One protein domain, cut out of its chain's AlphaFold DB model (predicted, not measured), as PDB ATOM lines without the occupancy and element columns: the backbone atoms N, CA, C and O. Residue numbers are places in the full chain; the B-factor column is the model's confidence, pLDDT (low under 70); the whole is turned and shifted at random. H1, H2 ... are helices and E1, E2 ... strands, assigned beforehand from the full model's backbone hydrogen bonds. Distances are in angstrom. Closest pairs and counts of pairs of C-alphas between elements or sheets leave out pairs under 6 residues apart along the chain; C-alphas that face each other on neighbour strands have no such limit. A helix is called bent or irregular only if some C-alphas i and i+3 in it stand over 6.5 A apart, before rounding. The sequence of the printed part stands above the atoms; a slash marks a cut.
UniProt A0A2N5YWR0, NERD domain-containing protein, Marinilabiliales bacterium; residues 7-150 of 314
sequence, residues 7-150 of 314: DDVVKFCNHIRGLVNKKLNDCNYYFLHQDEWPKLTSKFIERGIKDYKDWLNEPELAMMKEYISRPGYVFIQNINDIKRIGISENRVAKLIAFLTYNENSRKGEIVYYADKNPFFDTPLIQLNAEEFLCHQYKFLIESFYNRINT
ATOM      1  N   ASP A   7     191.954  66.463 -12.254       95.62
ATOM      2  CA  ASP A   7     191.540  65.078 -12.511       95.62
ATOM      3  C   ASP A   7     192.677  64.088 -12.216       95.62
ATOM      4  O   ASP A   7     192.455  63.079 -11.547       95.62
ATOM      5  N   ASP A   8     193.915  64.426 -12.608       96.19
ATOM      6  CA  ASP A   8     195.091  63.614 -12.280       96.19
ATOM      7  C   ASP A   8     195.267  63.487 -10.750       96.19
ATOM      8  O   ASP A   8     195.529  62.396 -10.248       96.19
ATOM      9  N   VAL A   9     195.063  64.577  -9.994       95.50
ATOM     10  CA  VAL A   9     195.121  64.584  -8.518       95.50
ATOM     11  C   VAL A   9     194.050  63.685  -7.895       95.50
ATOM     12  O   VAL A   9     194.351  62.894  -6.998       95.50
ATOM     13  N   VAL A  10     192.800  63.793  -8.357       95.25
ATOM     14  CA  VAL A  10     191.676  62.996  -7.837       95.25
ATOM     15  C   VAL A  10     191.902  61.515  -8.111       95.25
ATOM     16  O   VAL A  10     191.756  60.694  -7.201       95.25
ATOM     17  N   LYS A  11     192.304  61.172  -9.338       96.06
ATOM     18  CA  LYS A  11     192.687  59.806  -9.699       96.06
ATOM     19  C   LYS A  11     193.807  59.317  -8.788       96.06
ATOM     20  O   LYS A  11     193.637  58.271  -8.169       96.06
ATOM     21  N   PHE A  12     194.884  60.093  -8.626       95.81
ATOM     22  CA  PHE A  12     196.032  59.759  -7.769       95.81
ATOM     23  C   PHE A  12     195.640  59.424  -6.338       95.81
ATOM     24  O   PHE A  12     195.951  58.339  -5.850       95.81
ATOM     25  N   CYS A  13     194.884  60.304  -5.686       95.00
ATOM     26  CA  CYS A  13     194.456  60.076  -4.309       95.00
ATOM     27  C   CYS A  13     193.558  58.833  -4.185       95.00
ATOM     28  O   CYS A  13     193.713  58.048  -3.248       95.00
ATOM     29  N   ASN A  14     192.640  58.625  -5.135       95.12
ATOM     30  CA  ASN A  14     191.760  57.456  -5.143       95.12
ATOM     31  C   ASN A  14     192.516  56.150  -5.386       95.12
ATOM     32  O   ASN A  14     192.189  55.145  -4.758       95.12
ATOM     33  N   HIS A  15     193.519  56.169  -6.263       96.00
ATOM     34  CA  HIS A  15     194.359  55.013  -6.556       96.00
ATOM     35  C   HIS A  15     195.180  54.599  -5.342       96.00
ATOM     36  O   HIS A  15     195.102  53.449  -4.929       96.00
ATOM     37  N   ILE A  16     195.868  55.544  -4.690       95.69
ATOM     38  CA  ILE A  16     196.611  55.265  -3.452       95.69
ATOM     39  C   ILE A  16     195.681  54.717  -2.363       95.69
ATOM     40  O   ILE A  16     195.999  53.714  -1.728       95.69
ATOM     41  N   ARG A  17     194.495  55.318  -2.183       95.69
ATOM     42  CA  ARG A  17     193.475  54.788  -1.265       95.69
ATOM     43  C   ARG A  17     193.083  53.351  -1.627       95.69
ATOM     44  O   ARG A  17     192.954  52.518  -0.738       95.69
ATOM     45  N   GLY A  18     192.898  53.066  -2.914       95.75
ATOM     46  CA  GLY A  18     192.592  51.729  -3.422       95.75
ATOM     47  C   GLY A  18     193.694  50.715  -3.119       95.75
ATOM     48  O   GLY A  18     193.387  49.630  -2.641       95.75
ATOM     49  N   LEU A  19     194.963  51.086  -3.319       95.81
ATOM     50  CA  LEU A  19     196.118  50.240  -3.006       95.81
ATOM     51  C   LEU A  19     196.197  49.908  -1.512       95.81
ATOM     52  O   LEU A  19     196.337  48.741  -1.151       95.81
ATOM     53  N   VAL A  20     196.049  50.913  -0.643       94.94
ATOM     54  CA  VAL A  20     196.058  50.719   0.817       94.94
ATOM     55  C   VAL A  20     194.898  49.824   1.254       94.94
ATOM     56  O   VAL A  20     195.114  48.862   1.985       94.94
ATOM     57  N   ASN A  21     193.680  50.092   0.773       94.75
ATOM     58  CA  ASN A  21     192.501  49.298   1.125       94.75
ATOM     59  C   ASN A  21     192.611  47.856   0.628       94.75
ATOM     60  O   ASN A  21     192.292  46.932   1.370       94.75
ATOM     61  N   LYS A  22     193.085  47.655  -0.606       95.50
ATOM     62  CA  LYS A  22     193.319  46.320  -1.154       95.50
ATOM     63  C   LYS A  22     194.325  45.564  -0.290       95.50
ATOM     64  O   LYS A  22     194.014  44.483   0.185       95.50
ATOM     65  N   LYS A  23     195.482  46.169  -0.012       95.50
ATOM     66  CA  LYS A  23     196.531  45.549   0.802       95.50
ATOM     67  C   LYS A  23     196.043  45.222   2.216       95.50
ATOM     68  O   LYS A  23     196.365  44.157   2.730       95.50
ATOM     69  N   LEU A  24     195.243  46.099   2.828       95.12
ATOM     70  CA  LEU A  24     194.615  45.853   4.129       95.12
ATOM     71  C   LEU A  24     193.635  44.672   4.089       95.12
ATOM     72  O   LEU A  24     193.654  43.848   5.002       95.12
ATOM     73  N   ASN A  25     192.801  44.582   3.050       95.88
ATOM     74  CA  ASN A  25     191.875  43.466   2.867       95.88
ATOM     75  C   ASN A  25     192.631  42.153   2.638       95.88
ATOM     76  O   ASN A  25     192.294  41.160   3.267       95.88
ATOM     77  N   ASP A  26     193.680  42.165   1.814       95.31
ATOM     78  CA  ASP A  26     194.512  40.991   1.536       95.31
ATOM     79  C   ASP A  26     195.219  40.498   2.817       95.31
ATOM     80  O   ASP A  26     195.221  39.306   3.112       95.31
ATOM     81  N   CYS A  27     195.742  41.414   3.645       95.31
ATOM     82  CA  CYS A  27     196.341  41.067   4.945       95.31
ATOM     83  C   CYS A  27     195.323  40.483   5.939       95.31
ATOM     84  O   CYS A  27     195.703  39.698   6.806       95.31
ATOM     85  N   ASN A  28     194.049  40.867   5.825       94.62
ATOM     86  CA  ASN A  28     192.959  40.423   6.698       94.62
ATOM     87  C   ASN A  28     192.017  39.422   6.016       94.62
ATOM     88  O   ASN A  28     190.914  39.199   6.512       94.62
ATOM     89  N   TYR A  29     192.425  38.815   4.898       95.69
ATOM     90  CA  TYR A  29     191.538  38.015   4.054       95.69
ATOM     91  C   TYR A  29     190.785  36.951   4.860       95.69
ATOM     92  O   TYR A  29     189.560  36.939   4.883       95.69
ATOM     93  N   TYR A  30     191.497  36.129   5.629       93.81
ATOM     94  CA  TYR A  30     190.880  35.055   6.414       93.81
ATOM     95  C   TYR A  30     190.054  35.538   7.613       93.81
ATOM     96  O   TYR A  30     189.185  34.813   8.091       93.81
ATOM     97  N   PHE A  31     190.279  36.767   8.087       91.06
ATOM     98  CA  PHE A  31     189.409  37.388   9.087       91.06
ATOM     99  C   PHE A  31     188.076  37.832   8.465       91.06
ATOM    100  O   PHE A  31     187.027  37.696   9.091       91.06
ATOM    101  N   LEU A  32     188.117  38.333   7.226       93.44
ATOM    102  CA  LEU A  32     186.944  38.757   6.456       93.44
ATOM    103  C   LEU A  32     186.187  37.574   5.819       93.44
ATOM    104  O   LEU A  32     184.987  37.680   5.575       93.44
ATOM    105  N   HIS A  33     186.874  36.454   5.585       94.50
ATOM    106  CA  HIS A  33     186.372  35.231   4.954       94.50
ATOM    107  C   HIS A  33     186.569  34.032   5.889       94.50
ATOM    108  O   HIS A  33     187.410  33.160   5.663       94.50
ATOM    109  N   GLN A  34     185.814  34.014   6.989       93.56
ATOM    110  CA  GLN A  34     185.984  33.020   8.057       93.56
ATOM    111  C   GLN A  34     185.750  31.573   7.590       93.56
ATOM    112  O   GLN A  34     186.280  30.646   8.194       93.56
ATOM    113  N   ASP A  35     184.997  31.367   6.509       96.25
ATOM    114  CA  ASP A  35     184.750  30.058   5.901       96.25
ATOM    115  C   ASP A  35     185.952  29.509   5.109       96.25
ATOM    116  O   ASP A  35     186.071  28.296   4.925       96.25
ATOM    117  N   GLU A  36     186.878  30.371   4.683       96.44
ATOM    118  CA  GLU A  36     188.114  29.977   3.994       96.44
ATOM    119  C   GLU A  36     189.209  29.521   4.971       96.44
ATOM    120  O   GLU A  36     190.069  28.711   4.616       96.44
ATOM    121  N   TRP A  37     189.166  29.979   6.226       94.50
ATOM    122  CA  TRP A  37     190.178  29.641   7.229       94.50
ATOM    123  C   TRP A  37     190.255  28.133   7.551       94.50
ATOM    124  O   TRP A  37     191.360  27.576   7.518       94.50
ATOM    125  N   PRO A  38     189.138  27.406   7.779       94.88
ATOM    126  CA  PRO A  38     189.174  25.951   7.944       94.88
ATOM    127  C   PRO A  38     189.724  25.214   6.716       94.88
ATOM    128  O   PRO A  38     190.432  24.216   6.857       94.88
ATOM    129  N   LYS A  39     189.438  25.711   5.502       96.44
ATOM    130  CA  LYS A  39     189.916  25.107   4.247       96.44
ATOM    131  C   LYS A  39     191.433  25.241   4.119       96.44
ATOM    132  O   LYS A  39     192.097  24.283   3.731       96.44
ATOM    133  N   LEU A  40     191.983  26.408   4.460       95.44
ATOM    134  CA  LEU A  40     193.429  26.632   4.467       95.44
ATOM    135  C   LEU A  40     194.126  25.758   5.517       95.44
ATOM    136  O   LEU A  40     195.066  25.036   5.200       95.44
ATOM    137  N   THR A  41     193.657  25.810   6.761       93.81
ATOM    138  CA  THR A  41     194.305  25.116   7.885       93.81
ATOM    139  C   THR A  41     194.259  23.594   7.736       93.81
ATOM    140  O   THR A  41     195.227  22.920   8.078       93.81
ATOM    141  N   SER A  42     193.208  23.048   7.114       95.00
ATOM    142  CA  SER A  42     193.156  21.625   6.742       95.00
ATOM    143  C   SER A  42     194.283  21.245   5.772       95.00
ATOM    144  O   SER A  42     194.956  20.240   5.990       95.00
ATOM    145  N   LYS A  43     194.578  22.086   4.767       95.62
ATOM    146  CA  LYS A  43     195.707  21.861   3.842       95.62
ATOM    147  C   LYS A  43     197.058  21.890   4.556       95.62
ATOM    148  O   LYS A  43     197.951  21.132   4.188       95.62
ATOM    149  N   PHE A  44     197.233  22.736   5.572       96.19
ATOM    150  CA  PHE A  44     198.466  22.748   6.370       96.19
ATOM    151  C   PHE A  44     198.651  21.442   7.145       96.19
ATOM    152  O   PHE A  44     199.742  20.870   7.134       96.19
ATOM    153  N   ILE A  45     197.577  20.918   7.738       94.88
ATOM    154  CA  ILE A  45     197.601  19.621   8.425       94.88
ATOM    155  C   ILE A  45     197.923  18.488   7.440       94.88
ATOM    156  O   ILE A  45     198.758  17.638   7.752       94.88
ATOM    157  N   GLU A  46     197.323  18.493   6.245       95.00
ATOM    158  CA  GLU A  46     197.612  17.525   5.172       95.00
ATOM    159  C   GLU A  46     199.078  17.574   4.712       95.00
ATOM    160  O   GLU A  46     199.674  16.532   4.442       95.00
ATOM    161  N   ARG A  47     199.693  18.765   4.690       94.25
ATOM    162  CA  ARG A  47     201.135  18.955   4.430       94.25
ATOM    163  C   ARG A  47     202.035  18.525   5.597       94.25
ATOM    164  O   ARG A  47     203.254  18.553   5.465       94.25
ATOM    165  N   GLY A  48     201.459  18.118   6.728       94.50
ATOM    166  CA  GLY A  48     202.188  17.671   7.915       94.50
ATOM    167  C   GLY A  48     202.506  18.772   8.930       94.50
ATOM    168  O   GLY A  48     203.177  18.491   9.923       94.50
ATOM    169  N   ILE A  49     202.004  19.994   8.741       93.56
ATOM    170  CA  ILE A  49     202.242  21.132   9.639       93.56
ATOM    171  C   ILE A  49     201.174  21.126  10.734       93.56
ATOM    172  O   ILE A  49     200.094  21.711  10.608       93.56
ATOM    173  N   LYS A  50     201.460  20.387  11.807       88.19
ATOM    174  CA  LYS A  50     200.495  20.111  12.881       88.19
ATOM    175  C   LYS A  50     200.484  21.158  13.997       88.19
ATOM    176  O   LYS A  50     199.454  21.302  14.648       88.19
ATOM    177  N   ASP A  51     201.594  21.857  14.236       91.38
ATOM    178  CA  ASP A  51     201.631  22.947  15.217       91.38
ATOM    179  C   ASP A  51     201.077  24.228  14.579       91.38
ATOM    180  O   ASP A  51     201.602  24.735  13.588       91.38
ATOM    181  N   TYR A  52     200.006  24.767  15.161       87.19
ATOM    182  CA  TYR A  52     199.359  25.988  14.684       87.19
ATOM    183  C   TYR A  52     200.279  27.214  14.751       87.19
ATOM    184  O   TYR A  52     200.049  28.198  14.045       87.19
ATOM    185  N   LYS A  53     201.325  27.179  15.588       87.56
ATOM    186  CA  LYS A  53     202.329  28.247  15.668       87.56
ATOM    187  C   LYS A  53     203.158  28.355  14.393       87.56
ATOM    188  O   LYS A  53     203.594  29.455  14.053       87.56
ATOM    189  N   ASP A  54     203.327  27.249  13.672       91.38
ATOM    190  CA  ASP A  54     204.103  27.210  12.436       91.38
ATOM    191  C   ASP A  54     203.302  27.698  11.227       91.38
ATOM    192  O   ASP A  54     203.895  28.127  10.240       91.38
ATOM    193  N   TRP A  55     201.967  27.736  11.310       92.56
ATOM    194  CA  TRP A  55     201.107  28.160  10.198       92.56
ATOM    195  C   TRP A  55     201.404  29.579   9.720       92.56
ATOM    196  O   TRP A  55     201.357  29.842   8.525       92.56
ATOM    197  N   LEU A  56     201.759  30.501  10.624       90.00
ATOM    198  CA  LEU A  56     202.122  31.868  10.232       90.00
ATOM    199  C   LEU A  56     203.364  31.920   9.332       90.00
ATOM    200  O   LEU A  56     203.565  32.929   8.665       90.00
ATOM    201  N   ASN A  57     204.198  30.876   9.304       91.81
ATOM    202  CA  ASN A  57     205.363  30.797   8.425       91.81
ATOM    203  C   ASN A  57     205.022  30.316   7.008       91.81
ATOM    204  O   ASN A  57     205.880  30.410   6.130       91.81
ATOM    205  N   GLU A  58     203.793  29.857   6.777       94.38
ATOM    206  CA  GLU A  58     203.346  29.401   5.465       94.38
ATOM    207  C   GLU A  58     203.166  30.573   4.484       94.38
ATOM    208  O   GLU A  58     202.728  31.665   4.873       94.38
ATOM    209  N   PRO A  59     203.474  30.368   3.190       93.81
ATOM    210  CA  PRO A  59     203.460  31.435   2.193       93.81
ATOM    211  C   PRO A  59     202.069  32.050   1.997       93.81
ATOM    212  O   PRO A  59     201.966  33.250   1.739       93.81
ATOM    213  N   GLU A  60     200.995  31.278   2.178       94.44
ATOM    214  CA  GLU A  60     199.615  31.767   2.106       94.44
ATOM    215  C   GLU A  60     199.289  32.815   3.185       94.44
ATOM    216  O   GLU A  60     198.370  33.613   3.001       94.44
ATOM    217  N   LEU A  61     200.040  32.835   4.294       94.31
ATOM    218  CA  LEU A  61     199.886  33.795   5.390       94.31
ATOM    219  C   LEU A  61     200.978  34.870   5.410       94.31
ATOM    220  O   LEU A  61     200.999  35.684   6.330       94.31
ATOM    221  N   ALA A  62     201.841  34.951   4.390       94.06
ATOM    222  CA  ALA A  62     202.966  35.890   4.368       94.06
ATOM    223  C   ALA A  62     202.540  37.357   4.577       94.06
ATOM    224  O   ALA A  62     203.139  38.072   5.381       94.06
ATOM    225  N   MET A  63     201.468  37.805   3.911       93.44
ATOM    226  CA  MET A  63     200.950  39.172   4.079       93.44
ATOM    227  C   MET A  63     200.347  39.403   5.469       93.44
ATOM    228  O   MET A  63     200.563  40.458   6.065       93.44
ATOM    229  N   MET A  64     199.628  38.412   6.003       94.50
ATOM    230  CA  MET A  64     199.069  38.464   7.355       94.50
ATOM    231  C   MET A  64     200.187  38.536   8.403       94.50
ATOM    232  O   MET A  64     200.136  39.377   9.299       94.50
ATOM    233  N   LYS A  65     201.231  37.711   8.257       94.25
ATOM    234  CA  LYS A  65     202.425  37.718   9.111       94.25
ATOM    235  C   LYS A  65     203.114  39.080   9.096       94.25
ATOM    236  O   LYS A  65     203.433  39.612  10.163       94.25
ATOM    237  N   GLU A  66     203.322  39.651   7.910       94.38
ATOM    238  CA  GLU A  66     203.950  40.965   7.764       94.38
ATOM    239  C   GLU A  66     203.100  42.056   8.427       94.38
ATOM    240  O   GLU A  66     203.632  42.886   9.159       94.38
ATOM    241  N   TYR A  67     201.776  42.024   8.258       94.44
ATOM    242  CA  TYR A  67     200.870  42.991   8.878       94.44
ATOM    243  C   TYR A  67     200.826  42.889  10.407       94.44
ATOM    244  O   TYR A  67     200.904  43.913  11.083       94.44
ATOM    245  N   ILE A  68     200.755  41.677  10.965       91.75
ATOM    246  CA  ILE A  68     200.781  41.460  12.422       91.75
ATOM    247  C   ILE A  68     202.097  41.972  13.015       91.75
ATOM    248  O   ILE A  68     202.098  42.636  14.050       91.75
ATOM    249  N   SER A  69     203.215  41.697  12.341       93.31
ATOM    250  CA  SER A  69     204.546  42.107  12.805       93.31
ATOM    251  C   SER A  69     204.777  43.610  12.627       93.31
ATOM    252  O   SER A  69     205.442  44.251  13.441       93.31
ATOM    253  N   ARG A  70     204.249  44.184  11.541       93.75
ATOM    254  CA  ARG A  70     204.434  45.579  11.131       93.75
ATOM    255  C   ARG A  70     203.108  46.138  10.606       93.75
ATOM    256  O   ARG A  70     202.921  46.227   9.392       93.75
ATOM    257  N   PRO A  71     202.212  46.636  11.480       90.31
ATOM    258  CA  PRO A  71     200.905  47.150  11.054       90.31
ATOM    259  C   PRO A  71     200.982  48.271  10.006       90.31
ATOM    260  O   PRO A  71     200.089  48.424   9.179       90.31
ATOM    261  N   GLY A  72     202.083  49.031   9.989       91.31
ATOM    262  CA  GLY A  72     202.346  50.059   8.979       91.31
ATOM    263  C   GLY A  72     202.572  49.532   7.553       91.31
ATOM    264  O   GLY A  72     202.527  50.319   6.609       91.31
ATOM    265  N   TYR A  73     202.778  48.224   7.371       93.88
ATOM    266  CA  TYR A  73     203.031  47.579   6.078       93.88
ATOM    267  C   TYR A  73     201.958  47.891   5.027       93.88
ATOM    268  O   TYR A  73     202.284  48.071   3.853       93.88
ATOM    269  N   VAL A  74     200.691  48.032   5.432       94.88
ATOM    270  CA  VAL A  74     199.576  48.355   4.517       94.88
ATOM    271  C   VAL A  74     199.725  49.722   3.841       94.88
ATOM    272  O   VAL A  74     199.174  49.946   2.766       94.88
ATOM    273  N   PHE A  75     200.509  50.625   4.431       95.56
ATOM    274  CA  PHE A  75     200.796  51.949   3.880       95.56
ATOM    275  C   PHE A  75     202.028  51.962   2.970       95.56
ATOM    276  O   PHE A  75     202.261  52.956   2.290       95.56
ATOM    277  N   ILE A  76     202.817  50.887   2.930       95.75
ATOM    278  CA  ILE A  76     204.001  50.786   2.071       95.75
ATOM    279  C   ILE A  76     203.575  50.283   0.693       95.75
ATOM    280  O   ILE A  76     202.993  49.203   0.576       95.75
ATOM    281  N   GLN A  77     203.855  51.064  -0.346       96.12
ATOM    282  CA  GLN A  77     203.437  50.795  -1.718       96.12
ATOM    283  C   GLN A  77     204.637  50.823  -2.662       96.12
ATOM    284  O   GLN A  77     205.494  51.705  -2.560       96.12
ATOM    285  N   ASN A  78     204.678  49.873  -3.598       96.44
ATOM    286  CA  ASN A  78     205.699  49.846  -4.638       96.44
ATOM    287  C   ASN A  78     205.394  50.912  -5.705       96.44
ATOM    288  O   ASN A  78     204.245  51.110  -6.108       96.44
ATOM    289  N   ILE A  79     206.426  51.587  -6.203       95.88
ATOM    290  CA  ILE A  79     206.317  52.642  -7.210       95.88
ATOM    291  C   ILE A  79     205.659  52.141  -8.499       95.88
ATOM    292  O   ILE A  79     204.926  52.892  -9.144       95.88
ATOM    293  N   ASN A  80     205.858  50.872  -8.863       96.00
ATOM    294  CA  ASN A  80     205.223  50.281 -10.037       96.00
ATOM    295  C   ASN A  80     203.708  50.172  -9.853       96.00
ATOM    296  O   ASN A  80     202.965  50.461 -10.788       96.00
ATOM    297  N   ASP A  81     203.233  49.854  -8.647       96.06
ATOM    298  CA  ASP A  81     201.800  49.842  -8.349       96.06
ATOM    299  C   ASP A  81     201.214  51.251  -8.349       96.06
ATOM    300  O   ASP A  81     200.138  51.467  -8.908       96.06
ATOM    301  N   ILE A  82     201.946  52.242  -7.831       95.00
ATOM    302  CA  ILE A  82     201.545  53.655  -7.898       95.00
ATOM    303  C   ILE A  82     201.412  54.123  -9.360       95.00
ATOM    304  O   ILE A  82     200.468  54.837  -9.700       95.00
ATOM    305  N   LYS A  83     202.322  53.697 -10.246       94.81
ATOM    306  CA  LYS A  83     202.323  54.059 -11.676       94.81
ATOM    307  C   LYS A  83     201.181  53.423 -12.483       94.81
ATOM    308  O   LYS A  83     200.821  53.967 -13.525       94.81
ATOM    309  N   ARG A  84     200.540  52.347 -12.002       94.06
ATOM    310  CA  ARG A  84     199.418  51.635 -12.672       94.06
ATOM    311  C   ARG A  84     198.070  52.373 -12.641       94.06
ATOM    312  O   ARG A  84     197.010  51.765 -12.733       94.06
ATOM    313  N   ILE A  85     198.094  53.693 -12.531       93.50
ATOM    314  CA  ILE A  85     196.914  54.542 -12.356       93.50
ATOM    315  C   ILE A  85     196.221  54.957 -13.668       93.50
ATOM    316  O   ILE A  85     195.161  55.580 -13.658       93.50
ATOM    317  N   GLY A  86     196.814  54.642 -14.822       92.06
ATOM    318  CA  GLY A  86     196.276  55.066 -16.121       92.06
ATOM    319  C   GLY A  86     196.469  56.562 -16.403       92.06
ATOM    320  O   GLY A  86     195.691  57.167 -17.138       92.06
ATOM    321  N   ILE A  87     197.500  57.168 -15.811       94.00
ATOM    322  CA  ILE A  87     197.969  58.533 -16.085       94.00
ATOM    323  C   ILE A  87     199.374  58.424 -16.694       94.00
ATOM    324  O   ILE A  87     200.113  57.496 -16.373       94.00
ATOM    325  N   SER A  88     199.765  59.363 -17.562       94.75
ATOM    326  CA  SER A  88     201.106  59.349 -18.158       94.75
ATOM    327  C   SER A  88     202.214  59.405 -17.102       94.75
ATOM    328  O   SER A  88     202.119  60.145 -16.118       94.75
ATOM    329  N   GLU A  89     203.305  58.671 -17.334       93.62
ATOM    330  CA  GLU A  89     204.398  58.533 -16.363       93.62
ATOM    331  C   GLU A  89     204.983  59.878 -15.921       93.62
ATOM    332  O   GLU A  89     205.232  60.089 -14.738       93.62
ATOM    333  N   ASN A  90     205.127  60.828 -16.849       95.56
ATOM    334  CA  ASN A  90     205.599  62.181 -16.549       95.56
ATOM    335  C   ASN A  90     204.684  62.900 -15.538       95.56
ATOM    336  O   ASN A  90     205.156  63.541 -14.601       95.56
ATOM    337  N   ARG A  91     203.359  62.780 -15.686       96.44
ATOM    338  CA  ARG A  91     202.408  63.393 -14.746       96.44
ATOM    339  C   ARG A  91     202.435  62.694 -13.391       96.44
ATOM    340  O   ARG A  91     202.425  63.383 -12.376       96.44
ATOM    341  N   VAL A  92     202.529  61.363 -13.366       96.19
ATOM    342  CA  VAL A  92     202.684  60.595 -12.118       96.19
ATOM    343  C   VAL A  92     203.967  60.999 -11.393       96.19
ATOM    344  O   VAL A  92     203.924  61.281 -10.199       96.19
ATOM    345  N   ALA A  93     205.084  61.124 -12.110       95.31
ATOM    346  CA  ALA A  93     206.348  61.579 -11.542       95.31
ATOM    347  C   ALA A  93     206.223  62.980 -10.921       95.31
ATOM    348  O   ALA A  93     206.714  63.205  -9.819       95.31
ATOM    349  N   LYS A  94     205.505  63.903 -11.575       97.31
ATOM    350  CA  LYS A  94     205.228  65.238 -11.019       97.31
ATOM    351  C   LYS A  94     204.328  65.200  -9.787       97.31
ATOM    352  O   LYS A  94     204.553  65.988  -8.880       97.31
ATOM    353  N   LEU A  95     203.333  64.312  -9.737       96.44
ATOM    354  CA  LEU A  95     202.468  64.131  -8.562       96.44
ATOM    355  C   LEU A  95     203.252  63.572  -7.368       96.44
ATOM    356  O   LEU A  95     203.136  64.104  -6.265       96.44
ATOM    357  N   ILE A  96     204.081  62.548  -7.601       95.31
ATOM    358  CA  ILE A  96     204.973  61.982  -6.582       95.31
ATOM    359  C   ILE A  96     205.934  63.066  -6.099       95.31
ATOM    360  O   ILE A  96     205.914  63.403  -4.925       95.31
ATOM    361  N   ALA A  97     206.687  63.697  -7.005       94.56
ATOM    362  CA  ALA A  97     207.635  64.757  -6.659       94.56
ATOM    363  C   ALA A  97     206.970  65.946  -5.957       94.56
ATOM    364  O   ALA A  97     207.582  66.567  -5.091       94.56
ATOM    365  N   PHE A  98     205.715  66.261  -6.302       94.81
ATOM    366  CA  PHE A  98     204.944  67.249  -5.569       94.81
ATOM    367  C   PHE A  98     204.825  66.806  -4.116       94.81
ATOM    368  O   PHE A  98     205.255  67.555  -3.258       94.81
ATOM    369  N   LEU A  99     204.326  65.607  -3.826       94.38
ATOM    370  CA  LEU A  99     204.010  65.145  -2.470       94.38
ATOM    371  C   LEU A  99     205.186  64.572  -1.659       94.38
ATOM    372  O   LEU A  99     205.011  64.358  -0.460       94.38
ATOM    373  N   THR A 100     206.337  64.292  -2.267       94.12
ATOM    374  CA  THR A 100     207.460  63.647  -1.575       94.12
ATOM    375  C   THR A 100     208.050  64.541  -0.486       94.12
ATOM    376  O   THR A 100     208.437  65.688  -0.723       94.12
ATOM    377  N   TYR A 101     208.124  63.996   0.724       90.62
ATOM    378  CA  TYR A 101     208.781  64.574   1.882       90.62
ATOM    379  C   TYR A 101     210.289  64.657   1.655       90.62
ATOM    380  O   TYR A 101     210.916  63.693   1.223       90.62
ATOM    381  N   ASN A 102     210.877  65.799   1.999       85.75
ATOM    382  CA  ASN A 102     212.321  65.975   2.023       85.75
ATOM    383  C   ASN A 102     212.722  66.489   3.408       85.75
ATOM    384  O   ASN A 102     212.501  67.661   3.722       85.75
ATOM    385  N   GLU A 103     213.333  65.619   4.208       76.75
ATOM    386  CA  GLU A 103     213.793  65.918   5.572       76.75
ATOM    387  C   GLU A 103     214.771  67.101   5.641       76.75
ATOM    388  O   GLU A 103     214.776  67.858   6.609       76.75
ATOM    389  N   ASN A 104     215.557  67.314   4.584       79.31
ATOM    390  CA  ASN A 104     216.559  68.373   4.532       79.31
ATOM    391  C   ASN A 104     215.959  69.723   4.133       79.31
ATOM    392  O   ASN A 104     216.560  70.757   4.405       79.31
ATOM    393  N   SER A 105     214.772  69.736   3.516       71.25
ATOM    394  CA  SER A 105     214.179  70.965   2.973       71.25
ATOM    395  C   SER A 105     213.792  72.000   4.031       71.25
ATOM    396  O   SER A 105     213.673  73.169   3.688       71.25
ATOM    397  N   ARG A 106     213.584  71.575   5.286       69.50
ATOM    398  CA  ARG A 106     213.149  72.432   6.407       69.50
ATOM    399  C   ARG A 106     213.841  72.090   7.729       69.50
ATOM    400  O   ARG A 106     213.284  72.274   8.815       69.50
ATOM    401  N   LYS A 107     215.045  71.519   7.656       71.38
ATOM    402  CA  LYS A 107     215.809  71.125   8.843       71.38
ATOM    403  C   LYS A 107     216.130  72.367   9.681       71.38
ATOM    404  O   LYS A 107     216.747  73.301   9.186       71.38
ATOM    405  N   GLY A 108     215.708  72.366  10.946       70.88
ATOM    406  CA  GLY A 108     215.872  73.502  11.863       70.88
ATOM    407  C   GLY A 108     214.753  74.551  11.818       70.88
ATOM    408  O   GLY A 108     214.777  75.470  12.628       70.88
ATOM    409  N   GLU A 109     213.759  74.413  10.930       72.69
ATOM    410  CA  GLU A 109     212.608  75.335  10.867       72.69
ATOM    411  C   GLU A 109     211.486  74.972  11.850       72.69
ATOM    412  O   GLU A 109     210.686  75.831  12.211       72.69
ATOM    413  N   ILE A 110     211.416  73.708  12.284       72.25
ATOM    414  CA  ILE A 110     210.464  73.254  13.306       72.25
ATOM    415  C   ILE A 110     211.141  73.418  14.662       72.25
ATOM    416  O   ILE A 110     211.929  72.569  15.079       72.25
ATOM    417  N   VAL A 111     210.853  74.523  15.337       72.69
ATOM    418  CA  VAL A 111     211.413  74.819  16.662       72.69
ATOM    419  C   VAL A 111     210.406  74.446  17.751       72.69
ATOM    420  O   VAL A 111     210.781  74.133  18.881       72.69
ATOM    421  N   TYR A 112     209.114  74.437  17.416       69.75
ATOM    422  CA  TYR A 112     208.028  74.303  18.372       69.75
ATOM    423  C   TYR A 112     206.950  73.321  17.914       69.75
ATOM    424  O   TYR A 112     206.667  73.176  16.731       69.75
ATOM    425  N   TYR A 113     206.273  72.691  18.877       69.00
ATOM    426  CA  TYR A 113     205.195  71.728  18.612       69.00
ATOM    427  C   TYR A 113     203.988  72.331  17.870       69.00
ATOM    428  O   TYR A 113     203.219  71.601  17.253       69.00
ATOM    429  N   ALA A 114     203.806  73.653  17.957       71.00
ATOM    430  CA  ALA A 114     202.746  74.388  17.268       71.00
ATOM    431  C   ALA A 114     203.143  74.814  15.844       71.00
ATOM    432  O   ALA A 114     202.301  75.332  15.106       71.00
ATOM    433  N   ASP A 115     204.408  74.624  15.457       74.62
ATOM    434  CA  ASP A 115     204.858  74.940  14.109       74.62
ATOM    435  C   ASP A 115     204.226  73.975  13.107       74.62
ATOM    436  O   ASP A 115     203.911  72.815  13.398       74.62
ATOM    437  N   LYS A 116     204.031  74.460  11.880       76.69
ATOM    438  CA  LYS A 116     203.436  73.654  10.819       76.69
ATOM    439  C   LYS A 116     204.339  72.459  10.516       76.69
ATOM    440  O   LYS A 116     205.426  72.631   9.969       76.69
ATOM    441  N   ASN A 117     203.849  71.250  10.778       80.69
ATOM    442  CA  ASN A 117     204.563  70.036  10.403       80.69
ATOM    443  C   ASN A 117     204.654  69.935   8.860       80.69
ATOM    444  O   ASN A 117     203.611  69.873   8.198       80.69
ATOM    445  N   PRO A 118     205.865  69.904   8.262       82.75
ATOM    446  CA  PRO A 118     206.042  69.832   6.811       82.75
ATOM    447  C   PRO A 118     205.432  68.574   6.190       82.75
ATOM    448  O   PRO A 118     205.025  68.604   5.032       82.75
ATOM    449  N   PHE A 119     205.282  67.504   6.972       83.62
ATOM    450  CA  PHE A 119     204.598  66.285   6.551       83.62
ATOM    451  C   PHE A 119     203.174  66.544   6.028       83.62
ATOM    452  O   PHE A 119     202.733  65.883   5.095       83.62
ATOM    453  N   PHE A 120     202.458  67.547   6.555       84.75
ATOM    454  CA  PHE A 120     201.110  67.889   6.074       84.75
ATOM    455  C   PHE A 120     201.092  68.536   4.679       84.75
ATOM    456  O   PHE A 120     200.037  68.625   4.048       84.75
ATOM    457  N   ASP A 121     202.240  68.995   4.183       88.44
ATOM    458  CA  ASP A 121     202.410  69.548   2.838       88.44
ATOM    459  C   ASP A 121     203.014  68.519   1.867       88.44
ATOM    460  O   ASP A 121     202.745  68.564   0.661       88.44
ATOM    461  N   THR A 122     203.844  67.613   2.378       92.06
ATOM    462  CA  THR A 122     204.557  66.582   1.618       92.06
ATOM    463  C   THR A 122     204.483  65.233   2.351       92.06
ATOM    464  O   THR A 122     205.418  64.856   3.051       92.06
ATOM    465  N   PRO A 123     203.363  64.499   2.239       92.81
ATOM    466  CA  PRO A 123     203.072  63.342   3.086       92.81
ATOM    467  C   PRO A 123     203.622  62.014   2.542       92.81
ATOM    468  O   PRO A 123     203.491  60.989   3.210       92.81
ATOM    469  N   LEU A 124     204.187  61.986   1.327       94.31
ATOM    470  CA  LEU A 124     204.783  60.767   0.771       94.31
ATOM    471  C   LEU A 124     206.226  60.634   1.239       94.31
ATOM    472  O   LEU A 124     207.051  61.483   0.925       94.31
ATOM    473  N   ILE A 125     206.561  59.553   1.935       93.12
ATOM    474  CA  ILE A 125     207.940  59.310   2.373       93.12
ATOM    475  C   ILE A 125     208.538  58.223   1.487       93.12
ATOM    476  O   ILE A 125     208.013  57.115   1.423       93.12
ATOM    477  N   GLN A 126     209.627  58.539   0.794       94.56
ATOM    478  CA  GLN A 126     210.379  57.539   0.045       94.56
ATOM    479  C   GLN A 126     211.198  56.692   1.025       94.56
ATOM    480  O   GLN A 126     211.995  57.236   1.784       94.56
ATOM    481  N   LEU A 127     210.989  55.374   1.025       93.94
ATOM    482  CA  LEU A 127     211.722  54.448   1.898       93.94
ATOM    483  C   LEU A 127     212.983  53.918   1.213       93.94
ATOM    484  O   LEU A 127     214.018  53.754   1.852       93.94
ATOM    485  N   ASN A 128     212.893  53.654  -0.091       93.75
ATOM    486  CA  ASN A 128     214.000  53.232  -0.947       93.75
ATOM    487  C   ASN A 128     213.680  53.555  -2.423       93.75
ATOM    488  O   ASN A 128     212.765  54.327  -2.719       93.75
ATOM    489  N   ALA A 129     214.452  53.009  -3.366       92.38
ATOM    490  CA  ALA A 129     214.265  53.262  -4.798       92.38
ATOM    491  C   ALA A 129     212.892  52.806  -5.331       92.38
ATOM    492  O   ALA A 129     212.395  53.378  -6.302       92.38
ATOM    493  N   GLU A 130     212.276  51.808  -4.695       95.56
ATOM    494  CA  GLU A 130     211.058  51.162  -5.177       95.56
ATOM    495  C   GLU A 130     209.841  51.402  -4.284       95.56
ATOM    496  O   GLU A 130     208.719  51.254  -4.753       95.56
ATOM    497  N   GLU A 131     210.023  51.785  -3.022       95.88
ATOM    498  CA  GLU A 131     208.943  51.832  -2.038       95.88
ATOM    499  C   GLU A 131     208.694  53.230  -1.475       95.88
ATOM    500  O   GLU A 131     209.610  53.970  -1.101       95.88
ATOM    501  N   PHE A 132     207.407  53.543  -1.337       96.19
ATOM    502  CA  PHE A 132     206.909  54.742  -0.682       96.19
ATOM    503  C   PHE A 132     205.984  54.373   0.472       96.19
ATOM    504  O   PHE A 132     205.094  53.537   0.337       96.19
ATOM    505  N   LEU A 133     206.137  55.071   1.590       94.44
ATOM    506  CA  LEU A 133     205.140  55.115   2.644       94.44
ATOM    507  C   LEU A 133     204.063  56.138   2.259       94.44
ATOM    508  O   LEU A 133     204.271  57.353   2.297       94.44
ATOM    509  N   CYS A 134     202.902  55.622   1.871       92.19
ATOM    510  CA  CYS A 134     201.690  56.358   1.547       92.19
ATOM    511  C   CYS A 134     200.747  56.338   2.752       92.19
ATOM    512  O   CYS A 134     199.928  55.431   2.902       92.19
ATOM    513  N   HIS A 135     200.879  57.329   3.635       80.75
ATOM    514  CA  HIS A 135     200.029  57.428   4.822       80.75
ATOM    515  C   HIS A 135     198.560  57.752   4.465       80.75
ATOM    516  O   HIS A 135     198.179  57.786   3.293       80.75
ATOM    517  N   GLN A 136     197.716  57.976   5.479       79.62
ATOM    518  CA  GLN A 136     196.277  58.215   5.324       79.62
ATOM    519  C   GLN A 136     195.939  59.130   4.135       79.62
ATOM    520  O   GLN A 136     196.411  60.265   4.051       79.62
ATOM    521  N   TYR A 137     195.053  58.648   3.254       83.38
ATOM    522  CA  TYR A 137     194.680  59.318   1.999       83.38
ATOM    523  C   TYR A 137     194.204  60.768   2.190       83.38
ATOM    524  O   TYR A 137     194.336  61.593   1.286       83.38
ATOM    525  N   LYS A 138     193.658  61.083   3.373       87.12
ATOM    526  CA  LYS A 138     193.235  62.428   3.767       87.12
ATOM    527  C   LYS A 138     194.380  63.436   3.641       87.12
ATOM    528  O   LYS A 138     194.170  64.499   3.065       87.12
ATOM    529  N   PHE A 139     195.583  63.080   4.094       89.56
ATOM    530  CA  PHE A 139     196.732  63.980   4.023       89.56
ATOM    531  C   PHE A 139     197.142  64.268   2.581       89.56
ATOM    532  O   PHE A 139     197.459  65.407   2.280       89.56
ATOM    533  N   LEU A 140     197.039  63.301   1.661       92.50
ATOM    534  CA  LEU A 140     197.331  63.540   0.238       92.50
ATOM    535  C   LEU A 140     196.431  64.642  -0.338       92.50
ATOM    536  O   LEU A 140     196.914  65.583  -0.967       92.50
ATOM    537  N   ILE A 141     195.124  64.538  -0.086       91.50
ATOM    538  CA  ILE A 141     194.130  65.503  -0.570       91.50
ATOM    539  C   ILE A 141     194.375  66.880   0.056       91.50
ATOM    540  O   ILE A 141     194.392  67.888  -0.654       91.50
ATOM    541  N   GLU A 142     194.595  66.925   1.372       91.56
ATOM    542  CA  GLU A 142     194.878  68.165   2.095       91.56
ATOM    543  C   GLU A 142     196.169  68.827   1.603       91.56
ATOM    544  O   GLU A 142     196.177  70.035   1.376       91.56
ATOM    545  N   SER A 143     197.234  68.064   1.351       93.25
ATOM    546  CA  SER A 143     198.500  68.583   0.826       93.25
ATOM    547  C   SER A 143     198.344  69.209  -0.556       93.25
ATOM    548  O   SER A 143     198.864  70.305  -0.791       93.25
ATOM    549  N   PHE A 144     197.598  68.569  -1.465       94.50
ATOM    550  CA  PHE A 144     197.281  69.168  -2.763       94.50
ATOM    551  C   PHE A 144     196.500  70.466  -2.600       94.50
ATOM    552  O   PHE A 144     196.909  71.488  -3.152       94.50
ATOM    553  N   TYR A 145     195.416  70.444  -1.820       90.94
ATOM    554  CA  TYR A 145     194.607  71.634  -1.572       90.94
ATOM    555  C   TYR A 145     195.455  72.772  -0.993       90.94
ATOM    556  O   TYR A 145     195.520  73.849  -1.582       90.94
ATOM    557  N   ASN A 146     196.165  72.522   0.107       89.81
ATOM    558  CA  ASN A 146     196.923  73.528   0.844       89.81
ATOM    559  C   ASN A 146     198.008  74.169  -0.013       89.81
ATOM    560  O   ASN A 146     198.178  75.390   0.010       89.81
ATOM    561  N   ARG A 147     198.744  73.372  -0.787       92.62
ATOM    562  CA  ARG A 147     199.862  73.881  -1.582       92.62
ATOM    563  C   ARG A 147     199.418  74.547  -2.865       92.62
ATOM    564  O   ARG A 147     199.956  75.599  -3.189       92.62
ATOM    565  N   ILE A 148     198.415  74.005  -3.556       92.62
ATOM    566  CA  ILE A 148     197.826  74.690  -4.712       92.62
ATOM    567  C   ILE A 148     197.216  76.021  -4.258       92.62
ATOM    568  O   ILE A 148     197.500  77.043  -4.875       92.62
ATOM    569  N   ASN A 149     196.457  76.035  -3.155       90.12
ATOM    570  CA  ASN A 149     195.915  77.256  -2.552       90.12
ATOM    571  C   ASN A 149     197.033  78.253  -2.227       90.12
ATOM    572  O   ASN A 149     196.988  79.385  -2.691       90.12
ATOM    573  N   THR A 150     198.079  77.821  -1.515       89.62
ATOM    574  CA  THR A 150     199.225  78.675  -1.154       89.62
ATOM    575  C   THR A 150     199.874  79.308  -2.383       89.62
ATOM    576  O   THR A 150     200.140  80.508  -2.405       89.62
TER     577      THR A 150
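What this domain is: This is residues 7 to 150 of the 314 residues of the protein "NERD domain-containing protein" of Marinilabiliales bacterium (UniProt A0A2N5YWR0). A long helix, H1, is the spine of an elongated model, with a small three-stranded sheet of E1, E3 and E2 and the short helices H5 and H6 along part of one side of it, and with H7 and the last helix, H9, packed on its first half. Beyond the last residues of H1 the chain runs out into an arm of H2, H3 and the unnamed residues 47 to 58, and comes back through H4; a second long loop leads away from H8, and its residues 111 to 116 stick out. The printed part has 144 residues with nine named helices and three named strands, in the order H1 H2 H3 H4 H5 E1 H6 H7 H8 E2 E3 H9, and its class is mostly helix. The sheet runs E1, E3, E2 and is antiparallel. The whole is loose, with a radius of gyration of the C-alphas of 19.4 A and spans of 61 by 38 by 26 A.

Where its parts are: H1, residues 7 to 27, begins with C-alpha 7 at (191.540, 65.078, -12.511), ends with C-alpha 27 at (196.341, 41.067, 4.945) and is 30.1 A long. H2 is residues 29 to 32, and H3 is residues 36 to 46, 15.7 A long. H4 is residues 59 to 69, 15.1 A long, followed by H5, residues 71 to 75. E1, residues 76 to 78, is 7.0 A long, and H6 is residues 79 to 83. H7, residues 89 to 99, is 15.4 A long, and H8 is residues 103 to 106. E2 is residues 124 to 126, 6.5 A long, and E3 is residues 131 to 134, 9.3 A long. H9, residues 137 to 150, is 20.1 A long and ends with C-alpha 150 at (199.225, 78.675, -1.154). H4 is irregular, with C-alphas 60 and 63 7.8 A apart; H5 and H8 are only just irregular, with C-alphas 71 and 74 6.8 A apart and C-alphas 103 and 106 6.6 A apart.

How they stand to each other: H1 is the hub and touches five helices. With residues 9 to 17 alone it touches H9, opposite ways at a shallow tilt of 20 degrees; their closest C-alphas are those of Arg 17 and Tyr 137, 5.7 A apart. With residues 8 to 12 alone it touches H7, about perpendicular at 80 degrees, closest at the C-alphas of Val 9 and Leu 95, 7.4 A. With residues 26 to 27 alone it touches H4, about perpendicular at 75 degrees, closest at the C-alphas of Cys 27 and Met 64, 4.5 A. Residues 20 to 27 of H1 touch H5, closest at the C-alphas of Lys 23 and Val 74, 5.6 A. H1 and H6 only just touch, with 3 pairs of C-alphas within 8 A, the closest those of Ile 16 and Ile 82, 6.8 A. H1 only grazes the sheet, with residues 16 to 23. In the sheet, E1 and E3 are antiparallel, with N 77 and O 132 2.8 A apart, within hydrogen-bond range. E2 and E3 form a hairpin, with N 133 and O 125 at 2.8 A, also within range. H2 and H4 are near each other, H3 is apart from H1, and H8 touches no helix. Every O i to N i+4 pair is within hydrogen-bond range in H1, H3, H6, H7 and H9; H4 has 5 of 7, H5 has 0 of 1 with 1 of 2 O i to N i+3 pairs, and H2 and H8 are too short for such a pair.

The domain as a whole: The C-alphas farthest apart are those of Gly 48 and Thr 150, 61.7 A. The printed part has no cut. The links H3 to H4, 12 residues, and H8 to E2, 17 residues, are long. Mean pLDDT of the printed part is 91.2; residue 106 and residues 112 to 113 are under 70.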